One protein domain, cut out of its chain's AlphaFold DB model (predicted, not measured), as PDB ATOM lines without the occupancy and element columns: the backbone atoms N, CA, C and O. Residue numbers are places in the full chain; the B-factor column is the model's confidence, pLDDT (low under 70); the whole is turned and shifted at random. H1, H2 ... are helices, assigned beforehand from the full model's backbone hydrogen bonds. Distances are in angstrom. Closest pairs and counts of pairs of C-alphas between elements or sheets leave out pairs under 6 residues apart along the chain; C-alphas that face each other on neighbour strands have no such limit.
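This is residues 104 to 162 of the 186 residues of the protein "Anaerobic ribonucleoside-triphosphate reductase large subunit" of Lactobacillus ruminis DPC 6832 (UniProt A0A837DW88). One long helix, H3, makes the long axis, with H1 running back beside part of it and H4 folding back from its end, where residues 150 to 155 stick out. The four-residue helix H2 makes a corner after H1, and a loop of ten residues leads from it to the start of H3. The printed part has 59 residues with four named helices, H1, H2, H3 and H4 in chain order, and no named strand; the class is all helix. It is elongated, 35 by 22 by 16 A, and only just compact, close to loose, with a radius of gyration of the C-alphas of 12.0 A.

H1, residues 105 to 113, touches H3, residues 131 to 150, which meets it with residues 138 to 146 alone. Their closest C-alphas, those of Pro 105 and Val 142, are 5.7 A apart, and they run opposite ways at a shallow tilt of 26 degrees. H2, residues 117 to 120, only just touches H1, and only at the corner by their link, with 3 pairs of C-alphas within 8 A; the closest are those of Leu 112 and Leu 119, 6.0 A apart. H2 also only just touches H3, whose residues 137 to 141 alone take part, with 3 such pairs, the closest C-alphas being those of Val 120 and Leu 137, 7.5 A apart. H4, residues 153 to 161, is close to H3 but not clearly touching, with the C-alphas of Leu 148 and Ala 156 closest at 5.3 A; they run opposite ways at a steep tilt of 42 degrees. H4 is apart from H1 and H2. In H1, H3 and H4 every O i to N i+4 pair is within hydrogen-bond range; H2 is too short for such a pair.

H1 begins at C-alpha 105, (158.650, 138.216, 355.380), and is 12.2 A long. H2 is 5.2 A long. H3 runs 28.7 A from C-alpha 131 at (144.627, 128.911, 344.197). H4, 12.3 A long, ends at C-alpha 161, (168.423, 123.631, 361.490).

The two C-alphas farthest apart, those of Val 130 and His 154, are 35.2 A apart. The links H1 to H2 and H3 to H4 are tight, and H2 to H3 is short. The printed part has no cut, and no printed residue is under 70 in pLDDT.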
ATOM      1  N   ASP A 104     162.932 137.391 357.245       90.44
ATOM      2  CA  ASP A 104     162.353 138.502 356.474       90.44
ATOM      3  C   ASP A 104     161.087 138.059 355.710       90.44
ATOM      4  O   ASP A 104     161.181 137.256 354.773       90.44
ATOM      5  N   PRO A 105     159.891 138.587 356.058       87.88
ATOM      6  CA  PRO A 105     158.650 138.216 355.380       87.88
ATOM      7  C   PRO A 105     158.654 138.561 353.890       87.88
ATOM      8  O   PRO A 105     158.066 137.829 353.095       87.88
ATOM      9  N   THR A 106     159.317 139.651 353.500       89.31
ATOM     10  CA  THR A 106     159.344 140.141 352.115       89.31
ATOM     11  C   THR A 106     160.176 139.217 351.237       89.31
ATOM     12  O   THR A 106     159.732 138.803 350.163       89.31
ATOM     13  N   GLU A 107     161.363 138.840 351.713       88.25
ATOM     14  CA  GLU A 107     162.242 137.898 351.018       88.25
ATOM     15  C   GLU A 107     161.572 136.523 350.897       88.25
ATOM     16  O   GLU A 107     161.527 135.925 349.818       88.25
ATOM     17  N   ARG A 108     160.967 136.035 351.987       87.88
ATOM     18  CA  ARG A 108     160.295 134.732 351.997       87.88
ATOM     19  C   ARG A 108     159.076 134.701 351.069       87.88
ATOM     20  O   ARG A 108     158.887 133.721 350.348       87.88
ATOM     21  N   LEU A 109     158.298 135.785 351.017       88.69
ATOM     22  CA  LEU A 109     157.187 135.933 350.075       88.69
ATOM     23  C   LEU A 109     157.675 135.985 348.621       88.69
ATOM     24  O   LEU A 109     157.092 135.342 347.750       88.69
ATOM     25  N   THR A 110     158.774 136.695 348.358       89.88
ATOM     26  CA  THR A 110     159.390 136.763 347.023       89.88
ATOM     27  C   THR A 110     159.824 135.376 346.543       89.88
ATOM     28  O   THR A 110     159.594 135.007 345.391       89.88
ATOM     29  N   ARG A 111     160.408 134.565 347.432       89.25
ATOM     30  CA  ARG A 111     160.765 133.167 347.146       89.25
ATOM     31  C   ARG A 111     159.538 132.297 346.867       89.25
ATOM     32  O   ARG A 111     159.559 131.518 345.915       89.25
ATOM     33  N   LEU A 112     158.455 132.469 347.630       88.19
ATOM     34  CA  LEU A 112     157.190 131.768 347.384       88.19
ATOM     35  C   LEU A 112     156.622 132.108 345.995       88.19
ATOM     36  O   LEU A 112     156.256 131.205 345.245       88.19
ATOM     37  N   GLN A 113     156.613 133.389 345.612       87.44
ATOM     38  CA  GLN A 113     156.162 133.834 344.285       87.44
ATOM     39  C   GLN A 113     157.009 133.247 343.147       87.44
ATOM     40  O   GLN A 113     156.481 132.911 342.087       87.44
ATOM     41  N   LYS A 114     158.314 133.065 343.378       90.50
ATOM     42  CA  LYS A 114     159.242 132.393 342.452       90.50
ATOM     43  C   LYS A 114     159.124 130.862 342.456       90.50
ATOM     44  O   LYS A 114     159.910 130.204 341.782       90.50
ATOM     45  N   LYS A 115     158.147 130.300 343.177       87.31
ATOM     46  CA  LYS A 115     157.920 128.857 343.332       87.31
ATOM     47  C   LYS A 115     159.141 128.108 343.871       87.31
ATOM     48  O   LYS A 115     159.466 127.025 343.392       87.31
ATOM     49  N   ASP A 116     159.813 128.683 344.869       86.75
ATOM     50  CA  ASP A 116     160.893 128.000 345.584       86.75
ATOM     51  C   ASP A 116     160.410 126.619 346.088       86.75
ATOM     52  O   ASP A 116     159.466 126.577 346.890       86.75
ATOM     53  N   PRO A 117     161.036 125.500 345.656       85.69
ATOM     54  CA  PRO A 117     160.633 124.140 346.021       85.69
ATOM     55  C   PRO A 117     160.528 123.912 347.530       85.69
ATOM     56  O   PRO A 117     159.670 123.159 347.979       85.69
ATOM     57  N   THR A 118     161.362 124.593 348.323       84.06
ATOM     58  CA  THR A 118     161.378 124.462 349.788       84.06
ATOM     59  C   THR A 118     160.145 125.063 350.463       84.06
ATOM     60  O   THR A 118     159.867 124.743 351.617       84.06
ATOM     61  N   LEU A 119     159.409 125.931 349.760       84.62
ATOM     62  CA  LEU A 119     158.191 126.577 350.250       84.62
ATOM     63  C   LEU A 119     156.941 125.969 349.609       84.62
ATOM     64  O   LEU A 119     155.970 125.689 350.305       84.62
ATOM     65  N   VAL A 120     156.957 125.719 348.296       86.12
ATOM     66  CA  VAL A 120     155.773 125.174 347.605       86.12
ATOM     67  C   VAL A 120     155.511 123.702 347.934       86.12
ATOM     68  O   VAL A 120     154.369 123.265 347.843       86.12
ATOM     69  N   HIS A 121     156.532 122.953 348.365       82.94
ATOM     70  CA  HIS A 121     156.401 121.555 348.791       82.94
ATOM     71  C   HIS A 121     156.446 121.373 350.314       82.94
ATOM     72  O   HIS A 121     156.709 120.270 350.788       82.94
ATOM     73  N   GLU A 122     156.175 122.423 351.095       76.44
ATOM     74  CA  GLU A 122     156.099 122.304 352.558       76.44
ATOM     75  C   GLU A 122     155.028 121.289 352.995       76.44
ATOM     76  O   GLU A 122     155.226 120.547 353.956       76.44
ATOM     77  N   ASN A 123     153.911 121.212 352.263       74.62
ATOM     78  CA  ASN A 123     152.844 120.255 352.522       74.62
ATOM     79  C   ASN A 123     152.730 119.244 351.376       74.62
ATOM     80  O   ASN A 123     152.152 119.537 350.332       74.62
ATOM     81  N   ALA A 124     153.224 118.026 351.604       74.00
ATOM     82  CA  ALA A 124     153.179 116.945 350.618       74.00
ATOM     83  C   ALA A 124     151.749 116.536 350.204       74.00
ATOM     84  O   ALA A 124     151.568 115.943 349.144       74.00
ATOM     85  N   ASN A 125     150.734 116.863 351.012       77.19
ATOM     86  CA  ASN A 125     149.340 116.492 350.770       77.19
ATOM     87  C   ASN A 125     148.534 117.579 350.033       77.19
ATOM     88  O   ASN A 125     147.369 117.340 349.711       77.19
ATOM     89  N   LYS A 126     149.095 118.775 349.787       78.31
ATOM     90  CA  LYS A 126     148.385 119.891 349.135       78.31
ATOM     91  C   LYS A 126     149.061 120.289 347.819       78.31
ATOM     92  O   LYS A 126     150.236 120.633 347.801       78.31
ATOM     93  N   ASP A 127     148.299 120.313 346.722       85.12
ATOM     94  CA  ASP A 127     148.793 120.785 345.421       85.12
ATOM     95  C   ASP A 127     148.967 122.312 345.422       85.12
ATOM     96  O   ASP A 127     147.992 123.070 345.487       85.12
ATOM     97  N   SER A 128     150.220 122.763 345.328       84.00
ATOM     98  CA  SER A 128     150.619 124.172 345.311       84.00
ATOM     99  C   SER A 128     150.193 124.933 344.049       84.00
ATOM    100  O   SER A 128     150.334 126.154 343.987       84.00
ATOM    101  N   ASN A 129     149.687 124.252 343.018       84.88
ATOM    102  CA  ASN A 129     149.167 124.904 341.814       84.88
ATOM    103  C   ASN A 129     147.721 125.389 341.979       84.88
ATOM    104  O   ASN A 129     147.274 126.225 341.193       84.88
ATOM    105  N   VAL A 130     147.003 124.917 343.002       89.06
ATOM    106  CA  VAL A 130     145.620 125.329 343.257       89.06
ATOM    107  C   VAL A 130     145.592 126.639 344.045       89.06
ATOM    108  O   VAL A 130     146.341 126.836 345.003       89.06
ATOM    109  N   PHE A 131     144.707 127.555 343.643       86.75
ATOM    110  CA  PHE A 131     144.627 128.911 344.197       86.75
ATOM    111  C   PHE A 131     144.402 128.950 345.717       86.75
ATOM    112  O   PHE A 131     145.019 129.754 346.413       86.75
ATOM    113  N   ASN A 132     143.546 128.074 346.255       88.69
ATOM    114  CA  ASN A 132     143.323 127.980 347.701       88.69
ATOM    115  C   ASN A 132     144.610 127.590 348.444       88.69
ATOM    116  O   ASN A 132     144.940 128.225 349.441       88.69
ATOM    117  N   THR A 133     145.371 126.625 347.924       86.56
ATOM    118  CA  THR A 133     146.671 126.243 348.483       86.56
ATOM    119  C   THR A 133     147.661 127.399 348.412       86.56
ATOM    120  O   THR A 133     148.344 127.661 349.392       86.56
ATOM    121  N   GLN A 134     147.724 128.141 347.303       87.12
ATOM    122  CA  GLN A 134     148.622 129.301 347.174       87.12
ATOM    123  C   GLN A 134     148.296 130.406 348.181       87.12
ATOM    124  O   GLN A 134     149.199 130.992 348.783       87.12
ATOM    125  N   ARG A 135     147.004 130.676 348.393       89.56
ATOM    126  CA  ARG A 135     146.536 131.623 349.407       89.56
ATOM    127  C   ARG A 135     146.944 131.173 350.812       89.56
ATOM    128  O   ARG A 135     147.493 131.974 351.564       89.56
ATOM    129  N   ASP A 136     146.711 129.905 351.144       88.00
ATOM    130  CA  ASP A 136     147.059 129.347 352.453       88.00
ATOM    131  C   ASP A 136     148.585 129.336 352.667       88.00
ATOM    132  O   ASP A 136     149.052 129.771 353.716       88.00
ATOM    133  N   LEU A 137     149.375 128.952 351.656       87.94
ATOM    134  CA  LEU A 137     150.844 129.010 351.682       87.94
ATOM    135  C   LEU A 137     151.358 130.437 351.884       87.94
ATOM    136  O   LEU A 137     152.357 130.639 352.570       87.94
ATOM    137  N   THR A 138     150.684 131.436 351.312       90.12
ATOM    138  CA  THR A 138     151.043 132.847 351.503       90.12
ATOM    139  C   THR A 138     150.856 133.256 352.961       90.12
ATOM    140  O   THR A 138     151.780 133.800 353.570       90.12
ATOM    141  N   ALA A 139     149.692 132.950 353.540       89.31
ATOM    142  CA  ALA A 139     149.415 133.226 354.945       89.31
ATOM    143  C   ALA A 139     150.380 132.463 355.866       89.31
ATOM    144  O   ALA A 139     150.962 133.067 356.766       89.31
ATOM    145  N   GLY A 140     150.617 131.178 355.594       89.00
ATOM    146  CA  GLY A 140     151.517 130.351 356.390       89.00
ATOM    147  C   GLY A 140     152.979 130.788 356.291       89.00
ATOM    148  O   GLY A 140     153.685 130.828 357.295       89.00
ATOM    149  N   THR A 141     153.424 131.247 355.117       89.50
ATOM    150  CA  THR A 141     154.769 131.813 354.925       89.50
ATOM    151  C   THR A 141     154.984 133.045 355.800       89.50
ATOM    152  O   THR A 141     156.018 133.163 356.465       89.50
ATOM    153  N   VAL A 142     154.007 133.955 355.837       89.62
ATOM    154  CA  VAL A 142     154.066 135.147 356.692       89.62
ATOM    155  C   VAL A 142     153.989 134.752 358.168       89.62
ATOM    156  O   VAL A 142     154.840 135.177 358.950       89.62
ATOM    157  N   GLY A 143     153.036 133.890 358.532       91.00
ATOM    158  CA  GLY A 143     152.835 133.407 359.899       91.00
ATOM    159  C   GLY A 143     154.085 132.747 360.476       91.00
ATOM    160  O   GLY A 143     154.552 133.152 361.537       91.00
ATOM    161  N   LYS A 144     154.718 131.842 359.721       90.62
ATOM    162  CA  LYS A 144     155.958 131.155 360.112       90.62
ATOM    163  C   LYS A 144     157.100 132.132 360.353       90.62
ATOM    164  O   LYS A 144     157.847 132.003 361.320       90.62
ATOM    165  N   THR A 145     157.224 133.138 359.491       91.56
ATOM    166  CA  THR A 145     158.273 134.158 359.606       91.56
ATOM    167  C   THR A 145     158.103 135.003 360.867       91.56
ATOM    168  O   THR A 145     159.073 135.271 361.575       91.56
ATOM    169  N   LEU A 146     156.867 135.394 361.175       90.88
ATOM    170  CA  LEU A 146     156.546 136.141 362.389       90.88
ATOM    171  C   LEU A 146     156.701 135.266 363.637       90.88
ATOM    172  O   LEU A 146     157.288 135.710 364.620       90.88
ATOM    173  N   GLY A 147     156.271 134.005 363.573       92.19
ATOM    174  CA  GLY A 147     156.452 133.024 364.636       92.19
ATOM    175  C   GLY A 147     157.921 132.838 365.021       92.19
ATOM    176  O   GLY A 147     158.252 132.873 366.205       92.19
ATOM    177  N   LEU A 148     158.821 132.739 364.033       93.56
ATOM    178  CA  LEU A 148     160.274 132.670 364.255       93.56
ATOM    179  C   LEU A 148     160.832 133.893 364.995       93.56
ATOM    180  O   LEU A 148     161.754 133.739 365.789       93.56
ATOM    181  N   ARG A 149     160.289 135.094 364.750       90.75
ATOM    182  CA  ARG A 149     160.718 136.335 365.423       90.75
ATOM    183  C   ARG A 149     160.177 136.473 366.846       90.75
ATOM    184  O   ARG A 149     160.756 137.207 367.637       90.75
ATOM    185  N   LEU A 150     159.057 135.821 367.152       90.94
ATOM    186  CA  LEU A 150     158.383 135.913 368.452       90.94
ATOM    187  C   LEU A 150     158.906 134.913 369.488       90.94
ATOM    188  O   LEU A 150     158.679 135.095 370.681       90.94
ATOM    189  N   MET A 151     159.573 133.846 369.052       90.69
ATOM    190  CA  MET A 151     160.167 132.863 369.957       90.69
ATOM    191  C   MET A 151     161.608 133.240 370.335       90.69
ATOM    192  O   MET A 151     162.253 133.990 369.599       90.69
ATOM    193  N   PRO A 152     162.158 132.678 371.429       92.94
ATOM    194  CA  PRO A 152     163.570 132.846 371.741       92.94
ATOM    195  C   PRO A 152     164.451 132.441 370.553       92.94
ATOM    196  O   PRO A 152     164.280 131.365 369.973       92.94
ATOM    197  N   GLU A 153     165.432 133.271 370.209       92.75
ATOM    198  CA  GLU A 153     166.215 133.165 368.972       92.75
ATOM    199  C   GLU A 153     166.928 131.809 368.870       92.75
ATOM    200  O   GLU A 153     167.045 131.207 367.802       92.75
ATOM    201  N   HIS A 154     167.382 131.278 370.007       91.12
ATOM    202  CA  HIS A 154     168.041 129.976 370.057       91.12
ATOM    203  C   HIS A 154     167.096 128.806 369.729       91.12
ATOM    204  O   HIS A 154     167.553 127.824 369.145       91.12
ATOM    205  N   VAL A 155     165.803 128.920 370.058       93.81
ATOM    206  CA  VAL A 155     164.759 127.944 369.707       93.81
ATOM    207  C   VAL A 155     164.429 128.060 368.221       93.81
ATOM    208  O   VAL A 155     164.445 127.052 367.515       93.81
ATOM    209  N   ALA A 156     164.254 129.282 367.708       94.25
ATOM    210  CA  ALA A 156     164.015 129.520 366.283       94.25
ATOM    211  C   ALA A 156     165.139 128.967 365.404       94.25
ATOM    212  O   ALA A 156     164.897 128.256 364.429       94.25
ATOM    213  N   LYS A 157     166.392 129.243 365.780       93.25
ATOM    214  CA  LYS A 157     167.569 128.737 365.069       93.25
ATOM    215  C   LYS A 157     167.683 127.212 365.150       93.25
ATOM    216  O   LYS A 157     168.141 126.606 364.187       93.25
ATOM    217  N   ALA A 158     167.275 126.586 366.256       93.94
ATOM    218  CA  ALA A 158     167.232 125.127 366.367       93.94
ATOM    219  C   ALA A 158     166.160 124.525 365.443       93.94
ATOM    220  O   ALA A 158     166.426 123.536 364.764       93.94
ATOM    221  N   HIS A 159     164.989 125.164 365.345       94.12
ATOM    222  CA  HIS A 159     163.941 124.751 364.414       94.12
ATOM    223  C   HIS A 159     164.394 124.829 362.952       94.12
ATOM    224  O   HIS A 159     164.235 123.872 362.201       94.12
ATOM    225  N   LEU A 160     165.013 125.945 362.555       91.44
ATOM    226  CA  LEU A 160     165.500 126.142 361.186       91.44
ATOM    227  C   LEU A 160     166.601 125.152 360.783       91.44
ATOM    228  O   LEU A 160     166.695 124.808 359.607       91.44
ATOM    229  N   ARG A 161     167.420 124.683 361.735       91.31
ATOM    230  CA  ARG A 161     168.423 123.631 361.490       91.31
ATOM    231  C   ARG A 161     167.835 122.220 361.436       91.31
ATOM    232  O   ARG A 161     168.516 121.316 360.966       91.31
ATOM    233  N   GLY A 162     166.605 122.029 361.911       91.69
ATOM    234  CA  GLY A 162     165.995 120.709 362.069       91.69
ATOM    235  C   GLY A 162     166.403 119.976 363.351       91.69
ATOM    236  O   GLY A 162     166.062 118.807 363.497       91.69
TER     237      GLY A 162